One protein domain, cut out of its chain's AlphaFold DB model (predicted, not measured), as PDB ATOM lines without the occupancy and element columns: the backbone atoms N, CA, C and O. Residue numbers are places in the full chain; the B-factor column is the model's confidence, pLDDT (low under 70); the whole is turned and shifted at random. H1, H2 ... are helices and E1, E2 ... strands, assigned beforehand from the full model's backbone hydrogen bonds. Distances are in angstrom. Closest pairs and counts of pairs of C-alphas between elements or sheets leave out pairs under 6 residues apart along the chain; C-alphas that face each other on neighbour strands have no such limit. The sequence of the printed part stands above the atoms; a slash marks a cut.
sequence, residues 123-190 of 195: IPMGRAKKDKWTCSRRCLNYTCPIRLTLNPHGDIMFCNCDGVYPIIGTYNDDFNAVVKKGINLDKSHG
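What this domain is: This is residues 123 to 190 of the 195 residues of an uncharacterized protein of Candidatus Magasanikbacteria bacterium CG10_big_fil_rev_8_21_14_0_10_36_32 (UniProt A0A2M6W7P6). A small antiparallel meander, E1 - E2 - E3, each strand the neighbour of the one before, has helix H2 over one face, making two layers. From this body residues 123 to 137 and short H1 reach away as a looped arm. The printed 68 residues, under half in named elements, run H1 E1 E2 E3 H2, mixed helices and strands. The whole is flat, 40 by 28 by 14 A, only just compact, close to loose, with a radius of gyration of the C-alphas of 12.9 A.

Where its parts are: Find the strands E1 at residues 148 to 150, E2 at 155 to 158 and E3 at 167 to 170. H2, residues 175 to 187, runs 18.6 A from C-alpha 175 at (136.048, 179.899, 39.996). H1, residues 138 to 141, begins at (113.692, 175.848, 57.468).

How they stand to each other: In hairpin E1 and E2, N 149 and O 157 are 2.8 A apart; in hairpin E2 and E3, N 156 and O 169, 2.8 A. H2 is on the sheet, height 9.0 A; its closest C-alphas to E3 are Val 178 and Gly 169, 5.6 A. Every O i to N i+4 pair of H2 is within hydrogen-bond range; H1 is too short for one. H1 is apart from H2.

The domain as a whole: The farthest C-alphas, Thr 134 and Asn 172, are 39.9 A apart. The printed part has no cut and no long link. pLDDT is under 70 at residues 123 to 146, 160 to 164 and 185 to 190.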
ATOM      1  N   ILE A 123     110.857 182.761  52.269       52.66
ATOM      2  CA  ILE A 123     111.294 184.115  51.951       52.66
ATOM      3  C   ILE A 123     112.243 184.062  50.741       52.66
ATOM      4  O   ILE A 123     113.173 183.247  50.732       52.66
ATOM      5  N   PRO A 124     112.069 184.930  49.724       51.50
ATOM      6  CA  PRO A 124     113.117 185.169  48.743       51.50
ATOM      7  C   PRO A 124     114.390 185.545  49.498       51.50
ATOM      8  O   PRO A 124     114.363 186.481  50.301       51.50
ATOM      9  N   MET A 125     115.471 184.791  49.280       52.75
ATOM     10  CA  MET A 125     116.734 184.952  50.004       52.75
ATOM     11  C   MET A 125     117.043 186.454  50.178       52.75
ATOM     12  O   MET A 125     116.957 187.226  49.216       52.75
ATOM     13  N   GLY A 126     117.428 186.902  51.384       47.97
ATOM     14  CA  GLY A 126     117.955 188.270  51.578       47.97
ATOM     15  C   GLY A 126     116.975 189.308  52.082       47.97
ATOM     16  O   GLY A 126     117.370 190.429  52.401       47.97
ATOM     17  N   ARG A 127     115.695 188.949  52.167       50.94
ATOM     18  CA  ARG A 127     114.659 189.800  52.767       50.94
ATOM     19  C   ARG A 127     114.272 189.361  54.181       50.94
ATOM     20  O   ARG A 127     113.557 190.087  54.857       50.94
ATOM     21  N   ALA A 128     114.807 188.230  54.651       50.81
ATOM     22  CA  ALA A 128     114.460 187.619  55.935       50.81
ATOM     23  C   ALA A 128     114.789 188.495  57.154       50.81
ATOM     24  O   ALA A 128     114.069 188.458  58.144       50.81
ATOM     25  N   LYS A 129     115.842 189.318  57.076       46.97
ATOM     26  CA  LYS A 129     116.290 190.158  58.198       46.97
ATOM     27  C   LYS A 129     115.467 191.441  58.390       46.97
ATOM     28  O   LYS A 129     115.566 192.064  59.441       46.97
ATOM     29  N   LYS A 130     114.703 191.875  57.380       51.59
ATOM     30  CA  LYS A 130     114.105 193.224  57.353       51.59
ATOM     31  C   LYS A 130     112.680 193.312  57.891       51.59
ATOM     32  O   LYS A 130     112.202 194.425  58.056       51.59
ATOM     33  N   ASP A 131     112.035 192.198  58.220       50.53
ATOM     34  CA  ASP A 131     110.629 192.220  58.610       50.53
ATOM     35  C   ASP A 131     110.274 191.217  59.729       50.53
ATOM     36  O   ASP A 131     110.877 190.151  59.860       50.53
ATOM     37  N   LYS A 132     109.223 191.536  60.499       50.41
ATOM     38  CA  LYS A 132     108.595 190.649  61.494       50.41
ATOM     39  C   LYS A 132     107.656 189.643  60.798       50.41
ATOM     40  O   LYS A 132     106.465 189.915  60.700       50.41
ATOM     41  N   TRP A 133     108.145 188.493  60.325       51.47
ATOM     42  CA  TRP A 133     107.278 187.449  59.733       51.47
ATOM     43  C   TRP A 133     107.488 186.052  60.324       51.47
ATOM     44  O   TRP A 133     108.571 185.686  60.780       51.47
ATOM     45  N   THR A 134     106.436 185.237  60.243       43.91
ATOM     46  CA  THR A 134     106.349 183.836  60.677       43.91
ATOM     47  C   THR A 134     106.954 182.884  59.639       43.91
ATOM     48  O   THR A 134     106.267 182.059  59.042       43.91
ATOM     49  N   CYS A 135     108.254 183.005  59.368       48.59
ATOM     50  CA  CYS A 135     108.958 182.019  58.546       48.59
ATOM     51  C   CYS A 135     109.042 180.672  59.281       48.59
ATOM     52  O   CYS A 135     109.305 180.635  60.482       48.59
ATOM     53  N   SER A 136     108.937 179.559  58.547       47.94
ATOM     54  CA  SER A 136     109.140 178.198  59.079       47.94
ATOM     55  C   SER A 136     110.564 177.925  59.597       47.94
ATOM     56  O   SER A 136     110.848 176.811  60.026       47.94
ATOM     57  N   ARG A 137     111.483 178.904  59.512       53.69
ATOM     58  CA  ARG A 137     112.917 178.810  59.849       53.69
ATOM     59  C   ARG A 137     113.677 177.691  59.130       53.69
ATOM     60  O   ARG A 137     114.871 177.552  59.341       53.69
ATOM     61  N   ARG A 138     113.051 176.944  58.212       51.34
ATOM     62  CA  ARG A 138     113.692 175.848  57.468       51.34
ATOM     63  C   ARG A 138     114.911 176.317  56.670       51.34
ATOM     64  O   ARG A 138     115.868 175.573  56.516       51.34
ATOM     65  N   CYS A 139     114.880 177.565  56.211       51.75
ATOM     66  CA  CYS A 139     115.978 178.238  55.525       51.75
ATOM     67  C   CYS A 139     117.137 178.622  56.478       51.75
ATOM     68  O   CYS A 139     118.263 178.769  56.031       51.75
ATOM     69  N   LEU A 140     116.901 178.723  57.790       55.66
ATOM     70  CA  LEU A 140     117.944 178.947  58.803       55.66
ATOM     71  C   LEU A 140     118.643 177.647  59.231       55.66
ATOM     72  O   LEU A 140     119.704 177.704  59.836       55.66
ATOM     73  N   ASN A 141     118.071 176.483  58.907       54.22
ATOM     74  CA  ASN A 141     118.640 175.178  59.263       54.22
ATOM     75  C   ASN A 141     119.743 174.716  58.293       54.22
ATOM     76  O   ASN A 141     120.329 173.658  58.505       54.22
ATOM     77  N   TYR A 142     119.991 175.459  57.209       57.50
ATOM     78  CA  TYR A 142     121.022 175.141  56.225       57.50
ATOM     79  C   TYR A 142     121.697 176.425  55.732       57.50
ATOM     80  O   TYR A 142     121.149 177.161  54.910       57.50
ATOM     81  N   THR A 143     122.887 176.696  56.261       58.19
ATOM     82  CA  THR A 143     123.692 177.892  55.967       58.19
ATOM     83  C   THR A 143     124.745 177.656  54.885       58.19
ATOM     84  O   THR A 143     125.384 178.611  54.444       58.19
ATOM     85  N   CYS A 144     124.888 176.413  54.420       62.72
ATOM     86  CA  CYS A 144     125.979 176.029  53.538       62.72
ATOM     87  C   CYS A 144     125.784 176.565  52.102       62.72
ATOM     88  O   CYS A 144     124.652 176.612  51.600       62.72
ATOM     89  N   PRO A 145     126.865 176.944  51.400       63.47
ATOM     90  CA  PRO A 145     126.859 177.288  49.999       63.47
ATOM     91  C   PRO A 145     126.156 176.401  48.992       63.47
ATOM     92  O   PRO A 145     126.687 175.415  48.501       63.47
ATOM     93  N   ILE A 146     124.982 176.880  48.569       69.62
ATOM     94  CA  ILE A 146     124.209 176.314  47.457       69.62
ATOM     95  C   ILE A 146     124.203 177.188  46.202       69.62
ATOM     96  O   ILE A 146     123.772 176.728  45.145       69.62
ATOM     97  N   ARG A 147     124.611 178.463  46.295       81.25
ATOM     98  CA  ARG A 147     124.496 179.412  45.181       81.25
ATOM     99  C   ARG A 147     125.536 180.526  45.232       81.25
ATOM    100  O   ARG A 147     125.700 181.196  46.249       81.25
ATOM    101  N   LEU A 148     126.139 180.784  44.076       88.06
ATOM    102  CA  LEU A 148     126.916 181.987  43.799       88.06
ATOM    103  C   LEU A 148     126.053 182.991  43.034       88.06
ATOM    104  O   LEU A 148     125.281 182.608  42.153       88.06
ATOM    105  N   THR A 149     126.201 184.272  43.353       88.56
ATOM    106  CA  THR A 149     125.594 185.377  42.609       88.56
ATOM    107  C   THR A 149     126.681 186.259  42.031       88.56
ATOM    108  O   THR A 149     127.554 186.736  42.751       88.56
ATOM    109  N   LEU A 150     126.572 186.525  40.734       91.06
ATOM    110  CA  LEU A 150     127.376 187.519  40.040       91.06
ATOM    111  C   LEU A 150     126.660 188.872  40.140       91.06
ATOM    112  O   LEU A 150     125.505 189.002  39.724       91.06
ATOM    113  N   ASN A 151     127.304 189.863  40.757       88.06
ATOM    114  CA  ASN A 151     126.743 191.200  40.957       88.06
ATOM    115  C   ASN A 151     127.232 192.162  39.854       88.06
ATOM    116  O   ASN A 151     128.406 192.090  39.492       88.06
ATOM    117  N   PRO A 152     126.384 193.074  39.337       86.56
ATOM    118  CA  PRO A 152     126.790 194.144  38.421       86.56
ATOM    119  C   PRO A 152     128.043 194.950  38.786       86.56
ATOM    120  O   PRO A 152     128.736 195.412  37.885       86.56
ATOM    121  N   HIS A 153     128.364 195.087  40.073       87.31
ATOM    122  CA  HIS A 153     129.559 195.803  40.537       87.31
ATOM    123  C   HIS A 153     130.869 195.012  40.357       87.31
ATOM    124  O   HIS A 153     131.948 195.541  40.602       87.31
ATOM    125  N   GLY A 154     130.800 193.762  39.882       87.44
ATOM    126  CA  GLY A 154     131.961 192.881  39.689       87.44
ATOM    127  C   GLY A 154     132.277 191.991  40.893       87.44
ATOM    128  O   GLY A 154     133.236 191.219  40.845       87.44
ATOM    129  N   ASP A 155     131.456 192.067  41.940       90.94
ATOM    130  CA  ASP A 155     131.544 191.204  43.112       90.94
ATOM    131  C   ASP A 155     130.879 189.849  42.864       90.94
ATOM    132  O   ASP A 155     129.857 189.729  42.172       90.94
ATOM    133  N   ILE A 156     131.434 188.826  43.504       89.94
ATOM    134  CA  ILE A 156     130.856 187.490  43.576       89.94
ATOM    135  C   ILE A 156     130.397 187.272  45.004       89.94
ATOM    136  O   ILE A 156     131.187 187.250  45.948       89.94
ATOM    137  N   MET A 157     129.090 187.125  45.151       87.06
ATOM    138  CA  MET A 157     128.440 187.019  46.442       87.06
ATOM    139  C   MET A 157     128.018 185.585  46.675       87.06
ATOM    140  O   MET A 157     127.460 184.923  45.794       87.06
ATOM    141  N   PHE A 158     128.233 185.124  47.893       79.56
ATOM    142  CA  PHE A 158     127.659 183.879  48.338       79.56
ATOM    143  C   PHE A 158     126.207 184.118  48.775       79.56
ATOM    144  O   PHE A 158     125.963 185.004  49.584       79.56
ATOM    145  N   CYS A 159     125.243 183.361  48.239       73.06
ATOM    146  CA  CYS A 159     123.842 183.447  48.651       73.06
ATOM    147  C   CYS A 159     123.452 182.313  49.584       73.06
ATOM    148  O   CYS A 159     123.198 181.193  49.136       73.06
ATOM    149  N   ASN A 160     123.332 182.647  50.863       64.75
ATOM    150  CA  ASN A 160     122.737 181.779  51.858       64.75
ATOM    151  C   ASN A 160     121.244 182.094  52.058       64.75
ATOM    152  O   ASN A 160     120.658 183.032  51.507       64.75
ATOM    153  N   CYS A 161     120.622 181.245  52.859       60.59
ATOM    154  CA  CYS A 161     119.199 181.272  53.137       60.59
ATOM    155  C   CYS A 161     118.812 182.198  54.309       60.59
ATOM    156  O   CYS A 161     117.631 182.521  54.454       60.59
ATOM    157  N   ASP A 162     119.777 182.651  55.117       57.34
ATOM    158  CA  ASP A 162     119.556 183.604  56.219       57.34
ATOM    159  C   ASP A 162     119.539 185.076  55.749       57.34
ATOM    160  O   ASP A 162     119.080 185.970  56.466       57.34
ATOM    161  N   GLY A 163     119.955 185.318  54.501       58.72
ATOM    162  CA  GLY A 163     119.977 186.635  53.881       58.72
ATOM    163  C   GLY A 163     121.253 187.440  54.114       58.72
ATOM    164  O   GLY A 163     121.245 188.647  53.861       58.72
ATOM    165  N   VAL A 164     122.330 186.803  54.574       66.25
ATOM    166  CA  VAL A 164     123.688 187.348  54.620       66.25
ATOM    167  C   VAL A 164     124.417 187.010  53.320       66.25
ATOM    168  O   VAL A 164     124.542 185.863  52.911       66.25
ATOM    169  N   TYR A 165     124.948 188.031  52.657       74.94
ATOM    170  CA  TYR A 165     125.597 187.860  51.361       74.94
ATOM    171  C   TYR A 165     127.058 188.256  51.403       74.94
ATOM    172  O   TYR A 165     127.392 189.358  50.960       74.94
ATOM    173  N   PRO A 166     127.942 187.408  51.953       79.25
ATOM    174  CA  PRO A 166     129.342 187.758  51.984       79.25
ATOM    175  C   PRO A 166     129.872 187.819  50.551       79.25
ATOM    176  O   PRO A 166     129.560 186.971  49.708       79.25
ATOM    177  N   ILE A 167     130.668 188.849  50.283       87.31
ATOM    178  CA  ILE A 167     131.478 188.915  49.072       87.31
ATOM    179  C   ILE A 167     132.604 187.903  49.261       87.31
ATOM    180  O   ILE A 167     133.379 187.990  50.211       87.31
ATOM    181  N   ILE A 168     132.657 186.917  48.375       87.94
ATOM    182  CA  ILE A 168     133.616 185.807  48.435       87.94
ATOM    183  C   ILE A 168     134.645 185.866  47.309       87.94
ATOM    184  O   ILE A 168     135.520 185.008  47.217       87.94
ATOM    185  N   GLY A 169     134.562 186.892  46.468       91.25
ATOM    186  CA  GLY A 169     135.524 187.173  45.420       91.25
ATOM    187  C   GLY A 169     135.032 188.261  44.484       91.25
ATOM    188  O   GLY A 169     133.992 188.881  44.703       91.25
ATOM    189  N   THR A 170     135.788 188.456  43.417       93.31
ATOM    190  CA  THR A 170     135.482 189.379  42.324       93.31
ATOM    191  C   THR A 170     135.661 188.665  40.991       93.31
ATOM    192  O   THR A 170     136.197 187.562  40.939       93.31
ATOM    193  N   TYR A 171     135.279 189.298  39.886       91.25
ATOM    194  CA  TYR A 171     135.440 188.695  38.553       91.25
ATOM    195  C   TYR A 171     136.909 188.541  38.116       91.25
ATOM    196  O   TYR A 171     137.167 187.960  37.065       91.25
ATOM    197  N   ASN A 172     137.861 189.068  38.895       91.50
ATOM    198  CA  ASN A 172     139.292 188.840  38.691       91.50
ATOM    199  C   ASN A 172     139.782 187.529  39.329       91.50
ATOM    200  O   ASN A 172     140.882 187.085  39.014       91.50
ATOM    201  N   ASP A 173     139.003 186.934  40.235       92.06
ATOM    202  CA  ASP A 173     139.300 185.619  40.799       92.06
ATOM    203  C   ASP A 173     138.848 184.512  39.831       92.06
ATOM    204  O   ASP A 173     137.844 184.656  39.132       92.06
ATOM    205  N   ASP A 174     139.541 183.369  39.826       93.00
ATOM    206  CA  ASP A 174     139.038 182.164  39.162       93.00
ATOM    207  C   ASP A 174     137.968 181.444  40.007       93.00
ATOM    208  O   ASP A 174     137.877 181.598  41.232       93.00
ATOM    209  N   PHE A 175     137.141 180.626  39.351       91.69
ATOM    210  CA  PHE A 175     136.048 179.899  39.996       91.69
ATOM    211  C   PHE A 175     136.497 179.008  41.165       91.69
ATOM    212  O   PHE A 175     135.819 178.962  42.194       91.69
ATOM    213  N   ASN A 176     137.637 178.320  41.057       89.75
ATOM    214  CA  ASN A 176     138.107 177.432  42.122       89.75
ATOM    215  C   ASN A 176     138.562 178.231  43.352       89.75
ATOM    216  O   ASN A 176     138.295 177.816  44.485       89.75
ATOM    217  N   ALA A 177     139.193 179.389  43.153       91.06
ATOM    218  CA  ALA A 177     139.559 180.309  44.223       91.06
ATOM    219  C   ALA A 177     138.316 180.831  44.959       91.06
ATOM    220  O   ALA A 177     138.277 180.807  46.191       91.06
ATOM    221  N   VAL A 178     137.277 181.228  44.218       89.94
ATOM    222  CA  VAL A 178     135.983 181.669  44.774       89.94
ATOM    223  C   VAL A 178     135.322 180.560  45.592       89.94
ATOM    224  O   VAL A 178     134.921 180.786  46.734       89.94
ATOM    225  N   VAL A 179     135.245 179.342  45.047       85.81
ATOM    226  CA  VAL A 179     134.659 178.186  45.745       85.81
ATOM    227  C   VAL A 179     135.442 177.863  47.018       85.81
ATOM    228  O   VAL A 179     134.840 177.676  48.074       85.81
ATOM    229  N   LYS A 180     136.782 177.872  46.969       85.56
ATOM    230  CA  LYS A 180     137.634 177.638  48.147       85.56
ATOM    231  C   LYS A 180     137.406 178.685  49.238       85.56
ATOM    232  O   LYS A 180     137.296 178.321  50.409       85.56
ATOM    233  N   LYS A 181     137.305 179.969  48.873       84.94
ATOM    234  CA  LYS A 181     136.967 181.056  49.810       84.94
ATOM    235  C   LYS A 181     135.583 180.832  50.433       84.94
ATOM    236  O   LYS A 181     135.451 180.930  51.650       84.94
ATOM    237  N   GLY A 182     134.590 180.449  49.626       78.94
ATOM    238  CA  GLY A 182     133.242 180.106  50.091       78.94
ATOM    239  C   GLY A 182     133.219 178.943  51.090       78.94
ATOM    240  O   GLY A 182     132.619 179.069  52.152       78.94
ATOM    241  N   ILE A 183     133.931 177.847  50.807       76.31
ATOM    242  CA  ILE A 183     134.037 176.685  51.713       76.31
ATOM    243  C   ILE A 183     134.733 177.062  53.027       76.31
ATOM    244  O   ILE A 183     134.328 176.613  54.097       76.31
ATOM    245  N   ASN A 184     135.789 177.877  52.973       73.88
ATOM    246  CA  ASN A 184     136.510 178.296  54.178       73.88
ATOM    247  C   ASN A 184     135.650 179.173  55.092       73.88
ATOM    248  O   ASN A 184     135.687 178.989  56.307       73.88
ATOM    249  N   LEU A 185     134.852 180.075  54.511       68.38
ATOM    250  CA  LEU A 185     133.839 180.830  55.249       68.38
ATOM    251  C   LEU A 185     132.788 179.914  55.868       68.38
ATOM    252  O   LEU A 185     132.207 180.262  56.879       68.38
ATOM    253  N   ASP A 186     132.534 178.749  55.294       64.56
ATOM    254  CA  ASP A 186     131.490 177.849  55.764       64.56
ATOM    255  C   ASP A 186     131.956 176.895  56.875       64.56
ATOM    256  O   ASP A 186     131.206 176.579  57.797       64.56
ATOM    257  N   LYS A 187     133.240 176.511  56.872       58.59
ATOM    258  CA  LYS A 187     133.851 175.770  57.990       58.59
ATOM    259  C   LYS A 187     133.758 176.534  59.309       58.59
ATOM    260  O   LYS A 187     133.560 175.911  60.347       58.59
ATOM    261  N   SER A 188     133.841 177.867  59.283       58.22
ATOM    262  CA  SER A 188     133.615 178.677  60.486       58.22
ATOM    263  C   SER A 188     132.151 178.695  60.947       58.22
ATOM    264  O   SER A 188     131.886 179.139  62.059       58.22
ATOM    265  N   HIS A 189     131.214 178.208  60.123       58.25
ATOM    266  CA  HIS A 189     129.777 178.124  60.412       58.25
ATOM    267  C   HIS A 189     129.262 176.675  60.564       58.25
ATOM    268  O   HIS A 189     128.060 176.478  60.722       58.25
ATOM    269  N   GLY A 190     130.144 175.662  60.572       56.88
ATOM    270  CA  GLY A 190     129.794 174.275  60.921       56.88
ATOM    271  C   GLY A 190     129.225 173.408  59.789       56.88
ATOM    272  O   GLY A 190     128.589 172.391  60.058       56.88
TER     273      GLY A 190